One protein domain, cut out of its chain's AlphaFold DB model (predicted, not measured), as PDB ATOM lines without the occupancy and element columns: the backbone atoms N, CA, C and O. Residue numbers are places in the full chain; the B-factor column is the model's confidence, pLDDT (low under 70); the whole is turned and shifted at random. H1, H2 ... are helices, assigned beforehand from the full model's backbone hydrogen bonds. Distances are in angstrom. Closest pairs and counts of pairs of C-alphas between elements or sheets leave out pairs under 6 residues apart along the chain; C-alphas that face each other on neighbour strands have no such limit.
ATOM      1  N   VAL A  61     -82.461 139.106 -26.402       92.50
ATOM      2  CA  VAL A  61     -82.058 137.801 -25.846       92.50
ATOM      3  C   VAL A  61     -82.948 136.682 -26.367       92.50
ATOM      4  O   VAL A  61     -82.426 135.660 -26.802       92.50
ATOM      5  N   CYS A  62     -84.267 136.883 -26.354       93.25
ATOM      6  CA  CYS A  62     -85.240 135.911 -26.839       93.25
ATOM      7  C   CYS A  62     -85.029 135.597 -28.324       93.25
ATOM      8  O   CYS A  62     -84.954 134.435 -28.714       93.25
ATOM      9  N   LEU A  63     -84.864 136.622 -29.163       93.94
ATOM     10  CA  LEU A  63     -84.678 136.437 -30.599       93.94
ATOM     11  C   LEU A  63     -83.393 135.655 -30.896       93.94
ATOM     12  O   LEU A  63     -83.414 134.690 -31.665       93.94
ATOM     13  N   VAL A  64     -82.281 136.034 -30.263       93.94
ATOM     14  CA  VAL A  64     -80.984 135.377 -30.465       93.94
ATOM     15  C   VAL A  64     -81.002 133.943 -29.933       93.94
ATOM     16  O   VAL A  64     -80.530 133.034 -30.625       93.94
ATOM     17  N   SER A  65     -81.565 133.712 -28.741       92.50
ATOM     18  CA  SER A  65     -81.624 132.377 -28.142       92.50
ATOM     19  C   SER A  65     -82.498 131.434 -28.964       92.50
ATOM     20  O   SER A  65     -82.038 130.353 -29.324       92.50
ATOM     21  N   VAL A  66     -83.697 131.868 -29.363       92.19
ATOM     22  CA  VAL A  66     -84.626 131.065 -30.169       92.19
ATOM     23  C   VAL A  66     -84.037 130.756 -31.540       92.19
ATOM     24  O   VAL A  66     -84.066 129.605 -31.970       92.19
ATOM     25  N   THR A  67     -83.447 131.744 -32.220       93.19
ATOM     26  CA  THR A  67     -82.854 131.526 -33.551       93.19
ATOM     27  C   THR A  67     -81.726 130.499 -33.483       93.19
ATOM     28  O   THR A  67     -81.705 129.541 -34.257       93.19
ATOM     29  N   THR A  68     -80.817 130.652 -32.517       92.44
ATOM     30  CA  THR A  68     -79.679 129.736 -32.348       92.44
ATOM     31  C   THR A  68     -80.150 128.337 -31.957       92.44
ATOM     32  O   THR A  68     -79.693 127.341 -32.522       92.44
ATOM     33  N   GLN A  69     -81.120 128.253 -31.045       93.00
ATOM     34  CA  GLN A  69     -81.697 126.992 -30.598       93.00
ATOM     35  C   GLN A  69     -82.380 126.247 -31.747       93.00
ATOM     36  O   GLN A  69     -82.156 125.049 -31.908       93.00
ATOM     37  N   ILE A  70     -83.163 126.933 -32.587       90.88
ATOM     38  CA  ILE A  70     -83.811 126.323 -33.756       90.88
ATOM     39  C   ILE A  70     -82.765 125.740 -34.706       90.88
ATOM     40  O   ILE A  70     -82.922 124.605 -35.149       90.88
ATOM     41  N   VAL A  71     -81.688 126.475 -35.000       92.00
ATOM     42  CA  VAL A  71     -80.624 125.992 -35.892       92.00
ATOM     43  C   VAL A  71     -80.002 124.703 -35.351       92.00
ATOM     44  O   VAL A  71     -79.918 123.715 -36.082       92.00
ATOM     45  N   ILE A  72     -79.634 124.674 -34.067       91.44
ATOM     46  CA  ILE A  72     -79.011 123.503 -33.432       91.44
ATOM     47  C   ILE A  72     -79.983 122.319 -33.378       91.44
ATOM     48  O   ILE A  72     -79.619 121.196 -33.730       91.44
ATOM     49  N   VAL A  73     -81.235 122.560 -32.979       91.19
ATOM     50  CA  VAL A  73     -82.278 121.529 -32.871       91.19
ATOM     51  C   VAL A  73     -82.601 120.927 -34.237       91.19
ATOM     52  O   VAL A  73     -82.713 119.706 -34.349       91.19
ATOM     53  N   CYS A  74     -82.704 121.749 -35.282       89.19
ATOM     54  CA  CYS A  74     -82.903 121.284 -36.652       89.19
ATOM     55  C   CYS A  74     -81.742 120.398 -37.116       89.19
ATOM     56  O   CYS A  74     -81.984 119.332 -37.680       89.19
ATOM     57  N   LEU A  75     -80.495 120.797 -36.844       88.81
ATOM     58  CA  LEU A  75     -79.309 120.013 -37.200       88.81
ATOM     59  C   LEU A  75     -79.269 118.672 -36.456       88.81
ATOM     60  O   LEU A  75     -79.039 117.626 -37.067       88.81
ATOM     61  N   ALA A  76     -79.550 118.687 -35.152       88.69
ATOM     62  CA  ALA A  76     -79.597 117.488 -34.323       88.69
ATOM     63  C   ALA A  76     -80.697 116.524 -34.796       88.69
ATOM     64  O   ALA A  76     -80.436 115.342 -35.022       88.69
ATOM     65  N   ALA A  77     -81.919 117.025 -35.005       86.38
ATOM     66  CA  ALA A  77     -83.036 116.223 -35.495       86.38
ATOM     67  C   ALA A  77     -82.759 115.656 -36.893       86.38
ATOM     68  O   ALA A  77     -83.020 114.479 -37.132       86.38
ATOM     69  N   TYR A  78     -82.165 116.446 -37.793       84.38
ATOM     70  CA  TYR A  78     -81.742 115.979 -39.113       84.38
ATOM     71  C   TYR A  78     -80.752 114.808 -39.006       84.38
ATOM     72  O   TYR A  78     -80.956 113.767 -39.637       84.38
ATOM     73  N   GLY A  79     -79.747 114.926 -38.130       85.44
ATOM     74  CA  GLY A  79     -78.812 113.847 -37.803       85.44
ATOM     75  C   GLY A  79     -79.518 112.569 -37.337       85.44
ATOM     76  O   GLY A  79     -79.271 111.482 -37.856       85.44
ATOM     77  N   PHE A  80     -80.460 112.695 -36.400       83.38
ATOM     78  CA  PHE A  80     -81.218 111.560 -35.869       83.38
ATOM     79  C   PHE A  80     -82.265 110.988 -36.827       83.38
ATOM     80  O   PHE A  80     -82.723 109.871 -36.605       83.38
ATOM     81  N   VAL A  81     -82.694 111.694 -37.866       80.69
ATOM     82  CA  VAL A  81     -83.713 111.176 -38.792       80.69
ATOM     83  C   VAL A  81     -83.047 110.496 -39.974       80.69
ATOM     84  O   VAL A  81     -83.318 109.322 -40.216       80.69
ATOM     85  N   PHE A  82     -82.135 111.196 -40.649       75.25
ATOM     86  CA  PHE A  82     -81.616 110.781 -41.952       75.25
ATOM     87  C   PHE A  82     -80.360 109.907 -41.881       75.25
ATOM     88  O   PHE A  82     -80.141 109.120 -42.796       75.25
ATOM     89  N   PHE A  83     -79.558 109.988 -40.812       80.06
ATOM     90  CA  PHE A  83     -78.379 109.131 -40.664       80.06
ATOM     91  C   PHE A  83     -78.700 107.859 -39.865       80.06
ATOM     92  O   PHE A  83     -79.398 107.888 -38.843       80.06
ATOM     93  N   GLU A  84     -78.164 106.728 -40.327       76.00
ATOM     94  CA  GLU A  84     -78.185 105.442 -39.632       76.00
ATOM     95  C   GLU A  84     -76.797 105.177 -39.042       76.00
ATOM     96  O   GLU A  84     -75.824 104.999 -39.767       76.00
ATOM     97  N   PHE A  85     -76.688 105.198 -37.714       85.25
ATOM     98  CA  PHE A  85     -75.441 104.938 -36.994       85.25
ATOM     99  C   PHE A  85     -75.698 103.965 -35.831       85.25
ATOM    100  O   PHE A  85     -76.803 103.956 -35.273       85.25
ATOM    101  N   PRO A  86     -74.708 103.139 -35.438       80.00
ATOM    102  CA  PRO A  86     -74.940 101.974 -34.578       80.00
ATOM    103  C   PRO A  86     -75.443 102.310 -33.159       80.00
ATOM    104  O   PRO A  86     -76.096 101.477 -32.539       80.00
ATOM    105  N   LEU A  87     -75.223 103.532 -32.651       88.19
ATOM    106  CA  LEU A  87     -75.641 103.971 -31.302       88.19
ATOM    107  C   LEU A  87     -76.855 104.924 -31.288       88.19
ATOM    108  O   LEU A  87     -77.163 105.549 -30.271       88.19
ATOM    109  N   LYS A  88     -77.591 105.026 -32.398       83.75
ATOM    110  CA  LYS A  88     -78.700 105.983 -32.580       83.75
ATOM    111  C   LYS A  88     -79.792 105.911 -31.518       83.75
ATOM    112  O   LYS A  88     -80.237 106.945 -31.025       83.75
ATOM    113  N   LYS A  89     -80.206 104.701 -31.140       85.00
ATOM    114  CA  LYS A  89     -81.250 104.496 -30.123       85.00
ATOM    115  C   LYS A  89     -80.769 104.866 -28.717       85.00
ATOM    116  O   LYS A  89     -81.538 105.436 -27.953       85.00
ATOM    117  N   LEU A  90     -79.502 104.587 -28.405       90.25
ATOM    118  CA  LEU A  90     -78.911 104.873 -27.098       90.25
ATOM    119  C   LEU A  90     -78.754 106.381 -26.882       90.25
ATOM    120  O   LEU A  90     -79.229 106.899 -25.876       90.25
ATOM    121  N   LEU A  91     -78.168 107.098 -27.849       89.62
ATOM    122  CA  LEU A  91     -78.026 108.557 -27.754       89.62
ATOM    123  C   LEU A  91     -79.384 109.255 -27.660       89.62
ATOM    124  O   LEU A  91     -79.549 110.180 -26.870       89.62
ATOM    125  N   PHE A  92     -80.377 108.790 -28.420       86.88
ATOM    126  CA  PHE A  92     -81.717 109.358 -28.335       86.88
ATOM    127  C   PHE A  92     -82.390 109.081 -26.982       86.88
ATOM    128  O   PHE A  92     -82.999 109.978 -26.406       86.88
ATOM    129  N   SER A  93     -82.228 107.875 -26.431       88.94
ATOM    130  CA  SER A  93     -82.701 107.560 -25.078       88.94
ATOM    131  C   SER A  93     -82.065 108.466 -24.023       88.94
ATOM    132  O   SER A  93     -82.738 108.848 -23.072       88.94
ATOM    133  N   LEU A  94     -80.794 108.835 -24.190       91.00
ATOM    134  CA  LEU A  94     -80.113 109.756 -23.283       91.00
ATOM    135  C   LEU A  94     -80.705 111.170 -23.368       91.00
ATOM    136  O   LEU A  94     -80.939 111.795 -22.338       91.00
ATOM    137  N   VAL A  95     -81.047 111.646 -24.569       88.75
ATOM    138  CA  VAL A  95     -81.773 112.918 -24.742       88.75
ATOM    139  C   VAL A  95     -83.125 112.881 -24.020       88.75
ATOM    140  O   VAL A  95     -83.457 113.827 -23.312       88.75
ATOM    141  N   LEU A  96     -83.877 111.782 -24.111       89.12
ATOM    142  CA  LEU A  96     -85.140 111.621 -23.374       89.12
ATOM    143  C   LEU A  96     -84.952 111.639 -21.853       89.12
ATOM    144  O   LEU A  96     -85.770 112.204 -21.132       89.12
ATOM    145  N   MET A  97     -83.863 111.061 -21.343       91.31
ATOM    146  CA  MET A  97     -83.563 111.132 -19.910       91.31
ATOM    147  C   MET A  97     -83.371 112.582 -19.452       91.31
ATOM    148  O   MET A  97     -83.844 112.945 -18.378       91.31
ATOM    149  N   THR A  98     -82.764 113.443 -20.278       88.38
ATOM    150  CA  THR A  98     -82.603 114.864 -19.921       88.38
ATOM    151  C   THR A  98     -83.929 115.617 -19.818       88.38
ATOM    152  O   THR A  98     -84.026 116.550 -19.027       88.38
ATOM    153  N   THR A  99     -84.976 115.200 -20.539       87.44
ATOM    154  CA  THR A  99     -86.297 115.851 -20.455       87.44
ATOM    155  C   THR A  99     -87.066 115.501 -19.183       87.44
ATOM    156  O   THR A  99     -88.053 116.159 -18.876       87.44
ATOM    157  N   MET A 100     -86.640 114.468 -18.450       89.00
ATOM    158  CA  MET A 100     -87.215 114.103 -17.149       89.00
ATOM    159  C   MET A 100     -86.687 114.984 -16.008       89.00
ATOM    160  O   MET A 100     -87.243 114.961 -14.913       89.00
ATOM    161  N   ILE A 101     -85.609 115.744 -16.244       87.88
ATOM    162  CA  ILE A 101     -85.031 116.633 -15.235       87.88
ATOM    163  C   ILE A 101     -85.942 117.863 -15.086       87.88
ATOM    164  O   ILE A 101     -86.219 118.535 -16.084       87.88
ATOM    165  N   PRO A 102     -86.398 118.194 -13.863       87.31
ATOM    166  CA  PRO A 102     -87.232 119.366 -13.632       87.31
ATOM    167  C   PRO A 102     -86.456 120.653 -13.918       87.31
ATOM    168  O   PRO A 102     -85.294 120.803 -13.526       87.31
ATOM    169  N   GLY A 103     -87.119 121.611 -14.572       84.31
ATOM    170  CA  GLY A 103     -86.497 122.871 -14.988       84.31
ATOM    171  C   GLY A 103     -85.911 123.683 -13.829       84.31
ATOM    172  O   GLY A 103     -84.894 124.346 -14.002       84.31
ATOM    173  N   GLU A 104     -86.482 123.576 -12.629       88.44
ATOM    174  CA  GLU A 104     -86.042 124.317 -11.437       88.44
ATOM    175  C   GLU A 104     -84.602 123.966 -11.024       88.44
ATOM    176  O   GLU A 104     -83.805 124.853 -10.721       88.44
ATOM    177  N   VAL A 105     -84.229 122.683 -11.082       90.12
ATOM    178  CA  VAL A 105     -82.869 122.216 -10.745       90.12
ATOM    179  C   VAL A 105     -81.864 122.632 -11.824       90.12
ATOM    180  O   VAL A 105     -80.711 122.968 -11.531       90.12
ATOM    181  N   VAL A 106     -82.312 122.659 -13.082       89.19
ATOM    182  CA  VAL A 106     -81.499 123.096 -14.222       89.19
ATOM    183  C   VAL A 106     -81.147 124.577 -14.101       89.19
ATOM    184  O   VAL A 106     -80.005 124.940 -14.359       89.19
ATOM    185  N   VAL A 107     -82.071 125.430 -13.642       89.19
ATOM    186  CA  VAL A 107     -81.810 126.870 -13.459       89.19
ATOM    187  C   VAL A 107     -80.669 127.115 -12.470       89.19
ATOM    188  O   VAL A 107     -79.755 127.881 -12.776       89.19
ATOM    189  N   ILE A 108     -80.674 126.434 -11.320       91.06
ATOM    190  CA  ILE A 108     -79.617 126.576 -10.303       91.06
ATOM    191  C   ILE A 108     -78.267 126.128 -10.875       91.06
ATOM    192  O   ILE A 108     -77.265 126.828 -10.742       91.06
ATOM    193  N   THR A 109     -78.254 124.986 -11.561       90.00
ATOM    194  CA  THR A 109     -77.034 124.409 -12.147       90.00
ATOM    195  C   THR A 109     -76.474 125.276 -13.281       90.00
ATOM    196  O   THR A 109     -75.266 125.481 -13.399       90.00
ATOM    197  N   ASN A 110     -77.350 125.841 -14.107       89.69
ATOM    198  CA  ASN A 110     -76.965 126.773 -15.159       89.69
ATOM    199  C   ASN A 110     -76.382 128.059 -14.568       89.69
ATOM    200  O   ASN A 110     -75.376 128.557 -15.069       89.69
ATOM    201  N   TYR A 111     -76.965 128.571 -13.481       89.88
ATOM    202  CA  TYR A 111     -76.455 129.762 -12.811       89.88
ATOM    203  C   TYR A 111     -75.044 129.551 -12.251       89.88
ATOM    204  O   TYR A 111     -74.159 130.362 -12.521       89.88
ATOM    205  N   THR A 112     -74.796 128.446 -11.540       90.50
ATOM    206  CA  THR A 112     -73.456 128.143 -11.003       90.50
ATOM    207  C   THR A 112     -72.422 127.946 -12.113       90.50
ATOM    208  O   THR A 112     -71.276 128.371 -11.970       90.50
ATOM    209  N   THR A 113     -72.833 127.385 -13.255       90.94
ATOM    210  CA  THR A 113     -71.978 127.231 -14.442       90.94
ATOM    211  C   THR A 113     -71.646 128.578 -15.092       90.94
ATOM    212  O   THR A 113     -70.497 128.844 -15.425       90.94
ATOM    213  N   ILE A 114     -72.616 129.480 -15.251       92.31
ATOM    214  CA  ILE A 114     -72.358 130.827 -15.791       92.31
ATOM    215  C   ILE A 114     -71.502 131.660 -14.832       92.31
ATOM    216  O   ILE A 114     -70.658 132.443 -15.278       92.31
ATOM    217  N   GLN A 115     -71.684 131.467 -13.524       91.06
ATOM    218  CA  GLN A 115     -70.869 132.106 -12.502       91.06
ATOM    219  C   GLN A 115     -69.406 131.662 -12.578       91.06
ATOM    220  O   GLN A 115     -68.523 132.517 -12.574       91.06
ATOM    221  N   SER A 116     -69.140 130.357 -12.702       91.12
ATOM    222  CA  SER A 116     -67.771 129.842 -12.842       91.12
ATOM    223  C   SER A 116     -67.104 130.269 -14.151       91.12
ATOM    224  O   SER A 116     -65.889 130.432 -14.199       91.12
ATOM    225  N   LEU A 117     -67.895 130.522 -15.197       88.88
ATOM    226  CA  LEU A 117     -67.430 131.059 -16.477       88.88
ATOM    227  C   LEU A 117     -67.240 132.587 -16.476       88.88
ATOM    228  O   LEU A 117     -66.868 133.139 -17.508       88.88
ATOM    229  N   HIS A 118     -67.500 133.284 -15.360       89.62
ATOM    230  CA  HIS A 118     -67.442 134.751 -15.256       89.62
ATOM    231  C   HIS A 118     -68.312 135.491 -16.297       89.62
ATOM    232  O   HIS A 118     -68.088 136.663 -16.592       89.62
ATOM    233  N   LEU A 119     -69.343 134.832 -16.834       87.94
ATOM    234  CA  LEU A 119     -70.276 135.393 -17.821       87.94
ATOM    235  C   LEU A 119     -71.517 136.010 -17.156       87.94
ATOM    236  O   LEU A 119     -72.566 136.174 -17.790       87.94
ATOM    237  N   THR A 120     -71.417 136.343 -15.869       84.69
ATOM    238  CA  THR A 120     -72.509 136.929 -15.091       84.69
ATOM    239  C   THR A 120     -72.885 138.303 -15.647       84.69
ATOM    240  O   THR A 120     -72.034 139.067 -16.094       84.69
ATOM    241  N   ASN A 121     -74.185 138.615 -15.660       84.75
ATOM    242  CA  ASN A 121     -74.737 139.865 -16.207       84.75
ATOM    243  C   ASN A 121     -74.432 140.134 -17.695       84.75
ATOM    244  O   ASN A 121     -74.442 141.285 -18.128       84.75
ATOM    245  N   THR A 122     -74.201 139.094 -18.504       88.00
ATOM    246  CA  THR A 122     -73.999 139.236 -19.956       88.00
ATOM    247  C   THR A 122     -75.115 138.572 -20.762       88.00
ATOM    248  O   THR A 122     -75.673 137.548 -20.362       88.00
ATOM    249  N   TYR A 123     -75.403 139.109 -21.953       85.88
ATOM    250  CA  TYR A 123     -76.322 138.469 -22.903       85.88
ATOM    251  C   TYR A 123     -75.828 137.086 -23.344       85.88
ATOM    252  O   TYR A 123     -76.631 136.179 -23.544       85.88
ATOM    253  N   ALA A 124     -74.508 136.908 -23.453       85.25
ATOM    254  CA  ALA A 124     -73.899 135.631 -23.806       85.25
ATOM    255  C   ALA A 124     -74.208 134.552 -22.760       85.25
ATOM    256  O   ALA A 124     -74.619 133.455 -23.130       85.25
ATOM    257  N   GLY A 125     -74.100 134.876 -21.466       86.19
ATOM    258  CA  GLY A 125     -74.448 133.950 -20.388       86.19
ATOM    259  C   GLY A 125     -75.907 133.490 -20.454       86.19
ATOM    260  O   GLY A 125     -76.188 132.300 -20.322       86.19
ATOM    261  N   LEU A 126     -76.834 134.404 -20.759       86.31
ATOM    262  CA  LEU A 126     -78.253 134.069 -20.933       86.31
ATOM    263  C   LEU A 126     -78.485 133.155 -22.144       86.31
ATOM    264  O   LEU A 126     -79.148 132.125 -22.022       86.31
ATOM    265  N   VAL A 127     -77.908 133.496 -23.298       87.81
ATOM    266  CA  VAL A 127     -78.083 132.722 -24.535       87.81
ATOM    267  C   VAL A 127     -77.501 131.315 -24.393       87.81
ATOM    268  O   VAL A 127     -78.178 130.357 -24.760       87.81
ATOM    269  N   VAL A 128     -76.303 131.175 -23.809       88.00
ATOM    270  CA  VAL A 128     -75.602 129.887 -23.639       88.00
ATOM    271  C   VAL A 128     -76.456 128.862 -22.891       88.00
ATOM    272  O   VAL A 128     -76.544 127.708 -23.306       88.00
ATOM    273  N   THR A 129     -77.144 129.285 -21.831       87.06
ATOM    274  CA  THR A 129     -77.993 128.388 -21.024       87.06
ATOM    275  C   THR A 129     -79.257 127.916 -21.742       87.06
ATOM    276  O   THR A 129     -79.857 126.923 -21.341       87.06
ATOM    277  N   SER A 130     -79.652 128.607 -22.813       85.25
ATOM    278  CA  SER A 130     -80.875 128.340 -23.577       85.25
ATOM    279  C   SER A 130     -80.603 127.707 -24.951       85.25
ATOM    280  O   SER A 130     -81.535 127.499 -25.726       85.25
ATOM    281  N   LEU A 131     -79.341 127.380 -25.271       84.31
ATOM    282  CA  LEU A 131     -78.933 126.897 -26.598       84.31
ATOM    283  C   LEU A 131     -79.584 125.574 -27.000       84.31
ATOM    284  O   LEU A 131     -79.864 125.355 -28.177       84.31
ATOM    285  N   ILE A 132     -79.779 124.662 -26.048       83.38
ATOM    286  CA  ILE A 132     -80.236 123.301 -26.325       83.38
ATOM    287  C   ILE A 132     -81.300 122.918 -25.308       83.38
ATOM    288  O   ILE A 132     -81.129 123.102 -24.109       83.38
ATOM    289  N   SER A 133     -82.399 122.351 -25.801       86.00
ATOM    290  CA  SER A 133     -83.430 121.733 -24.971       86.00
ATOM    291  C   SER A 133     -83.720 120.334 -25.497       86.00
ATOM    292  O   SER A 133     -84.003 120.160 -26.687       86.00
ATOM    293  N   GLY A 134     -83.660 119.337 -24.609       84.88
ATOM    294  CA  GLY A 134     -83.978 117.951 -24.950       84.88
ATOM    295  C   GLY A 134     -85.402 117.815 -25.494       84.88
ATOM    296  O   GLY A 134     -85.621 117.113 -26.479       84.88
ATOM    297  N   THR A 135     -86.350 118.574 -24.936       86.75
ATOM    298  CA  THR A 135     -87.751 118.586 -25.373       86.75
ATOM    299  C   THR A 135     -87.881 119.122 -26.795       86.75
ATOM    300  O   THR A 135     -88.619 118.556 -27.597       86.75
ATOM    301  N   SER A 136     -87.122 120.160 -27.156       87.62
ATOM    302  CA  SER A 136     -87.134 120.709 -28.518       87.62
ATOM    303  C   SER A 136     -86.590 119.710 -29.545       87.62
ATOM    304  O   SER A 136     -87.178 119.548 -30.614       87.62
ATOM    305  N   ILE A 137     -85.509 118.991 -29.214       88.75
ATOM    306  CA  ILE A 137     -84.955 117.922 -30.069       88.75
ATOM    307  C   ILE A 137     -85.956 116.776 -30.214       88.75
ATOM    308  O   ILE A 137     -86.194 116.304 -31.327       88.75
ATOM    309  N   PHE A 138     -86.557 116.356 -29.100       88.69
ATOM    310  CA  PHE A 138     -87.581 115.320 -29.076       88.69
ATOM    311  C   PHE A 138     -88.756 115.682 -29.991       88.69
ATOM    312  O   PHE A 138     -89.040 114.950 -30.936       88.69
ATOM    313  N   LEU A 139     -89.376 116.846 -29.783       86.94
ATOM    314  CA  LEU A 139     -90.528 117.299 -30.566       86.94
ATOM    315  C   LEU A 139     -90.205 117.440 -32.058       86.94
ATOM    316  O   LEU A 139     -90.999 117.015 -32.899       86.94
ATOM    317  N   MET A 140     -89.037 117.996 -32.401       86.12
ATOM    318  CA  MET A 140     -88.619 118.144 -33.798       86.12
ATOM    319  C   MET A 140     -88.449 116.779 -34.477       86.12
ATOM    320  O   MET A 140     -88.936 116.561 -35.590       86.12
ATOM    321  N   ARG A 141     -87.801 115.828 -33.793       86.06
ATOM    322  CA  ARG A 141     -87.632 114.467 -34.304       86.06
ATOM    323  C   ARG A 141     -88.974 113.758 -34.448       86.06
ATOM    324  O   ARG A 141     -89.243 113.262 -35.537       86.06
ATOM    325  N   GLU A 142     -89.813 113.722 -33.416       83.94
ATOM    326  CA  GLU A 142     -91.116 113.043 -33.481       83.94
ATOM    327  C   GLU A 142     -91.998 113.635 -34.587       83.94
ATOM    328  O   GLU A 142     -92.544 112.903 -35.415       83.94
ATOM    329  N   GLY A 143     -92.049 114.966 -34.695       82.44
ATOM    330  CA  GLY A 143     -92.778 115.652 -35.761       82.44
ATOM    331  C   GLY A 143     -92.280 115.296 -37.166       82.44
ATOM    332  O   GLY A 143     -93.084 115.182 -38.092       82.44
ATOM    333  N   SER A 144     -90.973 115.091 -37.340       74.25
ATOM    334  CA  SER A 144     -90.391 114.661 -38.619       74.25
ATOM    335  C   SER A 144     -90.579 113.163 -38.900       74.25
ATOM    336  O   SER A 144     -90.910 112.800 -40.026       74.25
ATOM    337  N   HIS A 145     -90.463 112.301 -37.885       70.19
ATOM    338  CA  HIS A 145     -90.626 110.853 -38.005       70.19
ATOM    339  C   HIS A 145     -92.056 110.481 -38.412       70.19
ATOM    340  O   HIS A 145     -92.255 109.689 -39.333       70.19
ATOM    341  N   LEU A 146     -93.053 111.138 -37.805       62.53
ATOM    342  CA  LEU A 146     -94.467 110.992 -38.169       62.53
ATOM    343  C   LEU A 146     -94.761 111.438 -39.614       62.53
ATOM    344  O   LEU A 146     -95.719 110.965 -40.221       62.53
ATOM    345  N   ARG A 147     -93.945 112.334 -40.188       58.56
ATOM    346  CA  ARG A 147     -94.062 112.785 -41.589       58.56
ATOM    347  C   ARG A 147     -93.353 111.860 -42.581       58.56
ATOM    348  O   ARG A 147     -93.625 111.947 -43.777       58.56
ATOM    349  N   THR A 148     -92.494 110.954 -42.114       58.12
ATOM    350  CA  THR A 148     -91.764 109.986 -42.946       58.12
ATOM    351  C   THR A 148     -92.168 108.531 -42.668       58.12
ATOM    352  O   THR A 148     -91.280 107.709 -42.442       58.12
ATOM    353  N   PRO A 149     -93.456 108.125 -42.717       51.72
ATOM    354  CA  PRO A 149     -93.802 106.725 -42.466       51.72
ATOM    355  C   PRO A 149     -93.321 105.762 -43.572       51.72
ATOM    356  O   PRO A 149     -93.491 104.555 -43.440       51.72
ATOM    357  N   ALA A 150     -92.707 106.243 -44.664       51.38
ATOM    358  CA  ALA A 150     -92.252 105.383 -45.758       51.38
ATOM    359  C   ALA A 150     -91.150 106.004 -46.644       51.38
ATOM    360  O   ALA A 150     -91.298 106.057 -47.866       51.38
ATOM    361  N   TYR A 151     -90.017 106.436 -46.081       53.56
ATOM    362  CA  TYR A 151     -88.803 106.614 -46.899       53.56
ATOM    363  C   TYR A 151     -88.137 105.247 -47.120       53.56
ATOM    364  O   TYR A 151     -87.106 104.916 -46.547       53.56
ATOM    365  N   ARG A 152     -88.807 104.396 -47.905       50.88
ATOM    366  CA  ARG A 152     -88.251 103.135 -48.400       50.88
ATOM    367  C   ARG A 152     -87.363 103.490 -49.603       50.88
ATOM    368  O   ARG A 152     -87.849 104.205 -50.482       50.88
ATOM    369  N   PRO A 153     -86.125 102.984 -49.713       51.19
ATOM    370  CA  PRO A 153     -85.171 103.350 -50.769       51.19
ATOM    371  C   PRO A 153     -85.573 102.958 -52.211       51.19
ATOM    372  O   PRO A 153     -84.748 102.942 -53.109       51.19
ATOM    373  N   GLN A 154     -86.844 102.646 -52.468       48.50
ATOM    374  CA  GLN A 154     -87.365 102.223 -53.771       48.50
ATOM    375  C   GLN A 154     -87.909 103.384 -54.625       48.50
ATOM    376  O   GLN A 154     -88.309 103.158 -55.762       48.50
ATOM    377  N   ARG A 155     -87.945 104.626 -54.111       46.84
ATOM    378  CA  ARG A 155     -88.439 105.819 -54.838       46.84
ATOM    379  C   ARG A 155     -87.379 106.905 -55.057       46.84
ATOM    380  O   ARG A 155     -87.720 108.080 -55.167       46.84
ATOM    381  N   TYR A 156     -86.103 106.538 -55.143       52.34
ATOM    382  CA  TYR A 156     -85.128 107.436 -55.759       52.34
ATOM    383  C   TYR A 156     -85.380 107.413 -57.266       52.34
ATOM    384  O   TYR A 156     -84.957 106.492 -57.959       52.34
ATOM    385  N   ALA A 157     -86.096 108.414 -57.778       49.69
ATOM    386  CA  ALA A 157     -85.901 108.783 -59.167       49.69
ATOM    387  C   ALA A 157     -84.414 109.145 -59.302       49.69
ATOM    388  O   ALA A 157     -83.911 110.037 -58.615       49.69
ATOM    389  N   VAL A 158     -83.704 108.348 -60.095       51.06
ATOM    390  CA  VAL A 158     -82.282 108.490 -60.399       51.06
ATOM    391  C   VAL A 158     -82.009 109.950 -60.785       51.06
ATOM    392  O   VAL A 158     -82.519 110.418 -61.796       51.06
ATOM    393  N   GLY A 159     -81.244 110.675 -59.959       55.66
ATOM    394  CA  GLY A 159     -80.742 112.020 -60.278       55.66
ATOM    395  C   GLY A 159     -81.229 113.194 -59.415       55.66
ATOM    396  O   GLY A 159     -80.757 114.306 -59.630       55.66
ATOM    397  N   GLU A 160     -82.125 113.008 -58.437       55.44
ATOM    398  CA  GLU A 160     -82.583 114.132 -57.597       55.44
ATOM    399  C   GLU A 160     -81.631 114.403 -56.412       55.44
ATOM    400  O   GLU A 160     -81.308 113.512 -55.625       55.44
ATOM    401  N   ASN A 161     -81.174 115.656 -56.284       57.50
ATOM    402  CA  ASN A 161     -80.250 116.091 -55.234       57.50
ATOM    403  C   ASN A 161     -80.883 115.898 -53.838       57.50
ATOM    404  O   ASN A 161     -82.041 116.265 -53.617       57.50
ATOM    405  N   SER A 162     -80.132 115.347 -52.880       55.88
ATOM    406  CA  SER A 162     -80.634 114.954 -51.548       55.88
ATOM    407  C   SER A 162     -81.301 116.113 -50.797       55.88
ATOM    408  O   SER A 162     -82.303 115.929 -50.104       55.88
ATOM    409  N   THR A 163     -80.821 117.338 -51.015       57.53
ATOM    410  CA  THR A 163     -81.388 118.573 -50.460       57.53
ATOM    411  C   THR A 163     -82.798 118.878 -50.983       57.53
ATOM    412  O   THR A 163     -83.645 119.370 -50.235       57.53
ATOM    413  N   VAL A 164     -83.085 118.562 -52.250       59.75
ATOM    414  CA  VAL A 164     -84.390 118.820 -52.888       59.75
ATOM    415  C   VAL A 164     -85.448 117.849 -52.357       59.75
ATOM    416  O   VAL A 164     -86.565 118.262 -52.038       59.75
ATOM    417  N   CYS A 165     -85.071 116.584 -52.153       56.34
ATOM    418  CA  CYS A 165     -85.940 115.572 -51.552       56.34
ATOM    419  C   CYS A 165     -86.329 115.939 -50.105       56.34
ATOM    420  O   CYS A 165     -87.508 115.912 -49.745       56.34
ATOM    421  N   VAL A 166     -85.357 116.378 -49.296       58.34
ATOM    422  CA  VAL A 166     -85.575 116.804 -47.902       58.34
ATOM    423  C   VAL A 166     -86.486 118.030 -47.823       58.34
ATOM    424  O   VAL A 166     -87.426 118.042 -47.026       58.34
ATOM    425  N   LYS A 167     -86.268 119.040 -48.679       59.56
ATOM    426  CA  LYS A 167     -87.115 120.243 -48.726       59.56
ATOM    427  C   LYS A 167     -88.564 119.889 -49.076       59.56
ATOM    428  O   LYS A 167     -89.486 120.397 -48.442       59.56
ATOM    429  N   ARG A 168     -88.772 118.961 -50.015       58.97
ATOM    430  CA  ARG A 168     -90.107 118.478 -50.396       58.97
ATOM    431  C   ARG A 168     -90.796 117.707 -49.268       58.97
ATOM    432  O   ARG A 168     -92.003 117.833 -49.121       58.97
ATOM    433  N   ILE A 169     -90.065 116.933 -48.463       59.00
ATOM    434  CA  ILE A 169     -90.628 116.155 -47.344       59.00
ATOM    435  C   ILE A 169     -90.951 117.049 -46.137       59.00
ATOM    436  O   ILE A 169     -92.026 116.919 -45.551       59.00
ATOM    437  N   LEU A 170     -90.055 117.974 -45.774       58.03
ATOM    438  CA  LEU A 170     -90.236 118.845 -44.607       58.03
ATOM    439  C   LEU A 170     -91.384 119.852 -44.788       58.03
ATOM    440  O   LEU A 170     -92.136 120.084 -43.840       58.03
ATOM    441  N   PHE A 171     -91.565 120.390 -46.001       59.47
ATOM    442  CA  PHE A 171     -92.541 121.451 -46.288       59.47
ATOM    443  C   PHE A 171     -93.852 120.980 -46.944       59.47
ATOM    444  O   PHE A 171     -94.725 121.802 -47.203       59.47
ATOM    445  N   ARG A 172     -94.069 119.667 -47.122       61.16
ATOM    446  CA  ARG A 172     -95.247 119.093 -47.819       61.16
ATOM    447  C   ARG A 172     -96.626 119.452 -47.239       61.16
ATOM    448  O   ARG A 172     -97.635 119.160 -47.868       61.16
ATOM    449  N   ARG A 173     -96.703 120.005 -46.023       57.19
ATOM    450  CA  ARG A 173     -97.977 120.267 -45.324       57.19
ATOM    451  C   ARG A 173     -98.419 121.737 -45.344       57.19
ATOM    452  O   ARG A 173     -99.474 122.024 -44.794       57.19
TER     453      ARG A 173
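What this domain is: This is residues 61 to 173 of the 186 residues of the protein "Carbohydrate ABC transporter permease" of Waltera intestinalis (UniProt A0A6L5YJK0). A loose, elongated frame of helices: the long H1 runs through the middle, H5 packs steeply on its residues 73 to 81, and H2 packs on the start of H5. H4 and H3 make one end, and a long loop with H6 makes the other, where residues 157 to 164 stick out. The printed part has 113 residues with six named helices, H1 to H6 in order, and no named strand; its class is all helix. It is loose, with a radius of gyration of the C-alphas of 17.6 A, and spans 54 by 28 by 24 A.

Where its parts are: H1, residues 61 to 82, begins at C-alpha 61 (-82.058, 137.801, -25.846) and is 31.5 A long. H2 is residues 88 to 99, 17.4 A; H3 residues 103 to 116, 20.1 A; H4 residues 123 to 129; H5 residues 134 to 145, 16.3 A. H6, residues 162 to 170, ends at C-alpha 170 (-90.236, 118.845, -44.607).

How they stand to each other: H1 touches H4 with residues 61 to 65 alone, C-alphas of Ser 65 and Val 127 closest at 5.1 A, at a shallow tilt of 33 degrees, only just short of steep. H1 touches H5 at a steep tilt of 48 degrees, C-alphas of Ala 77 and Arg 141 closest at 5.1 A. H2 touches H5 with residues 95 to 99 alone, C-alphas of Thr 99 and Gly 134 closest at 5.5 A. H3 is close to H4 but not clearly touching, C-alphas of Ile 114 and Gly 125 closest at 5.9 A. H6 is likewise close to H5, C-alphas of Ser 144 and Leu 170 closest at 7.3 A. Every O i to N i+4 pair is within hydrogen-bond range in H1, H2, H5 and H6; in H3 9 of 10 are, in H4 2 of 3.

The domain as a whole: The C-alphas farthest apart, of Asn 121 and Val 158, are 54.7 A apart. The printed part has no cut. The link from H5 to H6 is long, 16 residues. Residues 146 to 173 have pLDDT under 70.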